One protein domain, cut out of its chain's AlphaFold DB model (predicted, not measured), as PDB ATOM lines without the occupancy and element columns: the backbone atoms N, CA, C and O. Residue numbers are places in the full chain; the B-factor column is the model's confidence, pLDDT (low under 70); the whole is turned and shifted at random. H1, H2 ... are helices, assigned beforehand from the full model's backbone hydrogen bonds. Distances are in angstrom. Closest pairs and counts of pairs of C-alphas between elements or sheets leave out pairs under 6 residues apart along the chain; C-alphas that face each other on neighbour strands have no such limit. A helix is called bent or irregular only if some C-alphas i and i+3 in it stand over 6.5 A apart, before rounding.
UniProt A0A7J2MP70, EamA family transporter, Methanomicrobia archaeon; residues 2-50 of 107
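Overview. This is residues 2 to 50 of the 107 residues of the protein "EamA family transporter" of Methanomicrobia archaeon (UniProt A0A7J2MP70). One long helix, H2, runs nearly straight through a slight bend, and a shorter helix, H1, lies across an empty gap from it, the loop of residues 13 to 21 turning the chain back between them. The printed part has 49 residues with two named helices, H1 then H2, and no named strand: all helix. It is only just extended, close to loose, with a radius of gyration of the C-alphas of 14.9 A, and spans 47 by 23 by 8 A, only just flat.

Arrangement. Look first at H2, residues 22 to 47, assigned as one helix by its hydrogen bonds but bent: C-alphas 35 and 38 are 6.7 A apart. Its arms, H2a, residues 22 to 35, and H2b, residues 38 to 47, are near each other at a shallow tilt of 13 degrees. H1, residues 2 to 12, is apart from both arms. In H1, H2a and H2b every O i to N i+4 pair is within hydrogen-bond range.

Along the chain. Find C-alpha 22 at (166.913, 159.832, 137.714); from there H2a runs 18.7 A to C-alpha 35. H2b runs 14.1 A to C-alpha 47 at (139.989, 146.206, 119.309). H1 starts at C-alpha 2, (154.515, 139.289, 131.134), and measures 15.1 A.

Size, cuts and confidence. The C-alphas farthest apart, those of Ser 16 and His 49, are 47.0 A apart. The printed part has no cut, and the link from H1 to H2 is short. Only residue 16 has pLDDT under 70.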
ATOM      1  N   GLY A   2     154.252 140.341 130.137       84.88
ATOM      2  CA  GLY A   2     154.515 139.289 131.134       84.88
ATOM      3  C   GLY A   2     155.813 138.509 130.892       84.88
ATOM      4  O   GLY A   2     156.584 138.313 131.818       84.88
ATOM      5  N   THR A   3     156.112 138.162 129.637       90.44
ATOM      6  CA  THR A   3     157.379 137.514 129.257       90.44
ATOM      7  C   THR A   3     158.600 138.383 129.557       90.44
ATOM      8  O   THR A   3     159.525 137.921 130.215       90.44
ATOM      9  N   VAL A   4     158.589 139.648 129.128       89.38
ATOM     10  CA  VAL A   4     159.677 140.608 129.391       89.38
ATOM     11  C   VAL A   4     159.872 140.801 130.892       89.38
ATOM     12  O   VAL A   4     160.991 140.690 131.363       89.38
ATOM     13  N   ALA A   5     158.793 140.991 131.656       88.25
ATOM     14  CA  ALA A   5     158.858 141.160 133.105       88.25
ATOM     15  C   ALA A   5     159.447 139.927 133.812       88.25
ATOM     16  O   ALA A   5     160.293 140.078 134.689       88.25
ATOM     17  N   LEU A   6     159.043 138.717 133.409       92.81
ATOM     18  CA  LEU A   6     159.586 137.471 133.956       92.81
ATOM     19  C   LEU A   6     161.084 137.328 133.670       92.81
ATOM     20  O   LEU A   6     161.848 137.022 134.583       92.81
ATOM     21  N   PHE A   7     161.515 137.581 132.432       91.31
ATOM     22  CA  PHE A   7     162.935 137.520 132.085       91.31
ATOM     23  C   PHE A   7     163.743 138.613 132.786       91.31
ATOM     24  O   PHE A   7     164.795 138.317 133.341       91.31
ATOM     25  N   SER A   8     163.246 139.849 132.824       89.94
ATOM     26  CA  SER A   8     163.888 140.948 133.546       89.94
ATOM     27  C   SER A   8     164.053 140.631 135.030       89.94
ATOM     28  O   SER A   8     165.128 140.857 135.575       89.94
ATOM     29  N   LEU A   9     163.035 140.050 135.672       89.44
ATOM     30  CA  LEU A   9     163.119 139.633 137.070       89.44
ATOM     31  C   LEU A   9     164.157 138.522 137.268       89.44
ATOM     32  O   LEU A   9     164.966 138.601 138.184       89.44
ATOM     33  N   PHE A  10     164.170 137.517 136.390       90.38
ATOM     34  CA  PHE A  10     165.154 136.436 136.434       90.38
ATOM     35  C   PHE A  10     166.595 136.960 136.315       90.38
ATOM     36  O   PHE A  10     167.445 136.626 137.138       90.38
ATOM     37  N   PHE A  11     166.862 137.824 135.332       87.81
ATOM     38  CA  PHE A  11     168.186 138.421 135.140       87.81
ATOM     39  C   PHE A  11     168.565 139.402 136.255       87.81
ATOM     40  O   PHE A  11     169.741 139.487 136.603       87.81
ATOM     41  N   SER A  12     167.591 140.074 136.875       87.75
ATOM     42  CA  SER A  12     167.842 140.992 137.991       87.75
ATOM     43  C   SER A  12     168.509 140.319 139.192       87.75
ATOM     44  O   SER A  12     169.190 141.007 139.940       87.75
ATOM     45  N   PHE A  13     168.344 139.007 139.391       85.81
ATOM     46  CA  PHE A  13     169.029 138.279 140.470       85.81
ATOM     47  C   PHE A  13     170.509 137.997 140.180       85.81
ATOM     48  O   PHE A  13     171.246 137.623 141.088       85.81
ATOM     49  N   THR A  14     170.938 138.134 138.922       85.94
ATOM     50  CA  THR A  14     172.335 137.928 138.504       85.94
ATOM     51  C   THR A  14     173.151 139.222 138.610       85.94
ATOM     52  O   THR A  14     174.371 139.171 138.742       85.94
ATOM     53  N   GLU A  15     172.484 140.376 138.589       81.94
ATOM     54  CA  GLU A  15     173.092 141.698 138.750       81.94
ATOM     55  C   GLU A  15     173.320 142.030 140.231       81.94
ATOM     56  O   GLU A  15     172.404 141.981 141.051       81.94
ATOM     57  N   SER A  16     174.557 142.383 140.584       68.38
ATOM     58  CA  SER A  16     174.970 142.651 141.970       68.38
ATOM     59  C   SER A  16     174.936 144.131 142.364       68.38
ATOM     60  O   SER A  16     175.117 144.452 143.539       68.38
ATOM     61  N   SER A  17     174.708 145.041 141.415       77.88
ATOM     62  CA  SER A  17     174.703 146.489 141.651       77.88
ATOM     63  C   SER A  17     173.425 147.130 141.129       77.88
ATOM     64  O   SER A  17     173.186 147.181 139.925       77.88
ATOM     65  N   PHE A  18     172.619 147.661 142.046       74.75
ATOM     66  CA  PHE A  18     171.453 148.468 141.713       74.75
ATOM     67  C   PHE A  18     171.819 149.951 141.814       74.75
ATOM     68  O   PHE A  18     171.953 150.490 142.913       74.75
ATOM     69  N   GLU A  19     171.997 150.612 140.670       81.56
ATOM     70  CA  GLU A  19     172.230 152.055 140.617       81.56
ATOM     71  C   GLU A  19     170.914 152.798 140.388       81.56
ATOM     72  O   GLU A  19     170.270 152.675 139.344       81.56
ATOM     73  N   PHE A  20     170.504 153.598 141.372       81.00
ATOM     74  CA  PHE A  20     169.325 154.441 141.228       81.00
ATOM     75  C   PHE A  20     169.695 155.724 140.482       81.00
ATOM     76  O   PHE A  20     170.433 156.564 140.995       81.00
ATOM     77  N   ASN A  21     169.176 155.880 139.264       91.12
ATOM     78  CA  ASN A  21     169.445 157.028 138.403       91.12
ATOM     79  C   ASN A  21     168.130 157.710 138.005       91.12
ATOM     80  O   ASN A  21     167.170 157.048 137.607       91.12
ATOM     81  N   ILE A  22     168.095 159.042 138.077       94.19
ATOM     82  CA  ILE A  22     166.913 159.832 137.714       94.19
ATOM     83  C   ILE A  22     166.491 159.623 136.253       94.19
ATOM     84  O   ILE A  22     165.299 159.564 135.972       94.19
ATOM     85  N   VAL A  23     167.448 159.411 135.346       94.44
ATOM     86  CA  VAL A  23     167.195 159.126 133.925       94.44
ATOM     87  C   VAL A  23     166.486 157.780 133.757       94.44
ATOM     88  O   VAL A  23     165.580 157.650 132.938       94.44
ATOM     89  N   ILE A  24     166.853 156.778 134.567       91.56
ATOM     90  CA  ILE A  24     166.183 155.468 134.569       91.56
ATOM     91  C   ILE A  24     164.751 155.622 135.084       91.56
ATOM     92  O   ILE A  24     163.827 155.062 134.497       91.56
ATOM     93  N   LEU A  25     164.555 156.399 136.154       93.56
ATOM     94  CA  LEU A  25     163.227 156.655 136.708       93.56
ATOM     95  C   LEU A  25     162.321 157.377 135.699       93.56
ATOM     96  O   LEU A  25     161.166 156.992 135.533       93.56
ATOM     97  N   GLU A  26     162.844 158.380 134.997       95.44
ATOM     98  CA  GLU A  26     162.119 159.099 133.947       95.44
ATOM     99  C   GLU A  26     161.716 158.162 132.800       95.44
ATOM    100  O   GLU A  26     160.534 158.081 132.450       95.44
ATOM    101  N   ALA A  27     162.664 157.383 132.269       93.25
ATOM    102  CA  ALA A  27     162.391 156.409 131.215       93.25
ATOM    103  C   ALA A  27     161.349 155.365 131.654       93.25
ATOM    104  O   ALA A  27     160.455 155.012 130.880       93.25
ATOM    105  N   LEU A  28     161.420 154.900 132.905       92.44
ATOM    106  CA  LEU A  28     160.471 153.948 133.473       92.44
ATOM    107  C   LEU A  28     159.060 154.537 133.560       92.44
ATOM    108  O   LEU A  28     158.106 153.895 133.129       92.44
ATOM    109  N   ILE A  29     158.912 155.762 134.067       95.50
ATOM    110  CA  ILE A  29     157.604 156.423 134.179       95.50
ATOM    111  C   ILE A  29     156.986 156.631 132.792       95.50
ATOM    112  O   ILE A  29     155.820 156.290 132.580       95.50
ATOM    113  N   ILE A  30     157.765 157.137 131.830       95.50
ATOM    114  CA  ILE A  30     157.272 157.400 130.473       95.50
ATOM    115  C   ILE A  30     156.828 156.096 129.796       95.50
ATOM    116  O   ILE A  30     155.725 156.016 129.250       95.50
ATOM    117  N   THR A  31     157.652 155.049 129.861       93.81
ATOM    118  CA  THR A  31     157.357 153.772 129.193       93.81
ATOM    119  C   THR A  31     156.244 152.980 129.883       93.81
ATOM    120  O   THR A  31     155.396 152.396 129.206       93.81
ATOM    121  N   ALA A  32     156.177 152.990 131.217       94.00
ATOM    122  CA  ALA A  32     155.129 152.294 131.957       94.00
ATOM    123  C   ALA A  32     153.759 152.957 131.766       94.00
ATOM    124  O   ALA A  32     152.767 152.268 131.530       94.00
ATOM    125  N   ILE A  33     153.681 154.288 131.833       96.31
ATOM    126  CA  ILE A  33     152.393 154.985 131.760       96.31
ATOM    127  C   ILE A  33     151.933 155.129 130.309       96.31
ATOM    128  O   ILE A  33     150.843 154.672 129.966       96.31
ATOM    129  N   PHE A  34     152.747 155.743 129.448       94.75
ATOM    130  CA  PHE A  34     152.316 156.105 128.096       94.75
ATOM    131  C   PHE A  34     152.443 154.943 127.121       94.75
ATOM    132  O   PHE A  34     151.456 154.560 126.494       94.75
ATOM    133  N   ALA A  35     153.639 154.357 127.020       92.44
ATOM    134  CA  ALA A  35     153.891 153.287 126.056       92.44
ATOM    135  C   ALA A  35     153.205 151.966 126.444       92.44
ATOM    136  O   ALA A  35     152.953 151.134 125.577       92.44
ATOM    137  N   THR A  36     152.877 151.779 127.727       93.50
ATOM    138  CA  THR A  36     152.229 150.559 128.219       93.50
ATOM    139  C   THR A  36     150.785 150.815 128.639       93.50
ATOM    140  O   THR A  36     149.876 150.531 127.868       93.50
ATOM    141  N   VAL A  37     150.529 151.344 129.841       95.12
ATOM    142  CA  VAL A  37     149.167 151.383 130.406       95.12
ATOM    143  C   VAL A  37     148.175 152.079 129.472       95.12
ATOM    144  O   VAL A  37     147.153 151.492 129.122       95.12
ATOM    145  N   LEU A  38     148.481 153.298 129.027       97.00
ATOM    146  CA  LEU A  38     147.589 154.056 128.150       97.00
ATOM    147  C   LEU A  38     147.447 153.402 126.773       97.00
ATOM    148  O   LEU A  38     146.321 153.224 126.306       97.00
ATOM    149  N   ALA A  39     148.558 152.999 126.151       93.38
ATOM    150  CA  ALA A  39     148.535 152.337 124.850       93.38
ATOM    151  C   ALA A  39     147.674 151.065 124.869       93.38
ATOM    152  O   ALA A  39     146.790 150.919 124.029       93.38
ATOM    153  N   PHE A  40     147.856 150.185 125.860       92.88
ATOM    154  CA  PHE A  40     147.083 148.945 125.980       92.88
ATOM    155  C   PHE A  40     145.612 149.191 126.317       92.88
ATOM    156  O   PHE A  40     144.751 148.462 125.829       92.88
ATOM    157  N   LEU A  41     145.288 150.211 127.118       96.88
ATOM    158  CA  LEU A  41     143.892 150.569 127.383       96.88
ATOM    159  C   LEU A  41     143.182 151.021 126.105       96.88
ATOM    160  O   LEU A  41     142.096 150.525 125.800       96.88
ATOM    161  N   ILE A  42     143.810 151.916 125.339       95.69
ATOM    162  CA  ILE A  42     143.271 152.401 124.064       95.69
ATOM    163  C   ILE A  42     143.177 151.249 123.063       95.69
ATOM    164  O   ILE A  42     142.135 151.069 122.436       95.69
ATOM    165  N   GLN A  43     144.225 150.435 122.949       93.94
ATOM    166  CA  GLN A  43     144.275 149.275 122.063       93.94
ATOM    167  C   GLN A  43     143.152 148.284 122.387       93.94
ATOM    168  O   GLN A  43     142.381 147.934 121.499       93.94
ATOM    169  N   ASN A  44     142.984 147.901 123.655       95.00
ATOM    170  CA  ASN A  44     141.927 146.982 124.084       95.00
ATOM    171  C   ASN A  44     140.521 147.564 123.881       95.00
ATOM    172  O   ASN A  44     139.582 146.820 123.599       95.00
ATOM    173  N   ALA A  45     140.346 148.877 124.043       96.81
ATOM    174  CA  ALA A  45     139.077 149.537 123.758       96.81
ATOM    175  C   ALA A  45     138.776 149.538 122.250       96.81
ATOM    176  O   ALA A  45     137.687 149.141 121.844       96.81
ATOM    177  N   ALA A  46     139.749 149.916 121.418       94.88
ATOM    178  CA  ALA A  46     139.605 149.993 119.966       94.88
ATOM    179  C   ALA A  46     139.411 148.614 119.316       94.88
ATOM    180  O   ALA A  46     138.581 148.467 118.420       94.88
ATOM    181  N   GLN A  47     140.108 147.584 119.801       95.75
ATOM    182  CA  GLN A  47     139.989 146.206 119.309       95.75
ATOM    183  C   GLN A  47     138.570 145.635 119.425       95.75
ATOM    184  O   GLN A  47     138.208 144.752 118.658       95.75
ATOM    185  N   LYS A  48     137.731 146.150 120.334       95.12
ATOM    186  CA  LYS A  48     136.315 145.748 120.418       95.12
ATOM    187  C   LYS A  48     135.494 146.197 119.209       95.12
ATOM    188  O   LYS A  48     134.435 145.636 118.950       95.12
ATOM    189  N   HIS A  49     135.970 147.212 118.491       95.31
ATOM    190  CA  HIS A  49     135.284 147.833 117.359       95.31
ATOM    191  C   HIS A  49     135.934 147.506 116.008       95.31
ATOM    192  O   HIS A  49     135.378 147.847 114.967       95.31
ATOM    193  N   VAL A  50     137.095 146.848 116.007       93.56
ATOM    194  CA  VAL A  50     137.882 146.548 114.805       93.56
ATOM    195  C   VAL A  50     138.069 145.040 114.696       93.56
ATOM    196  O   VAL A  50     138.364 144.365 115.677       93.56
TER     197      VAL A  50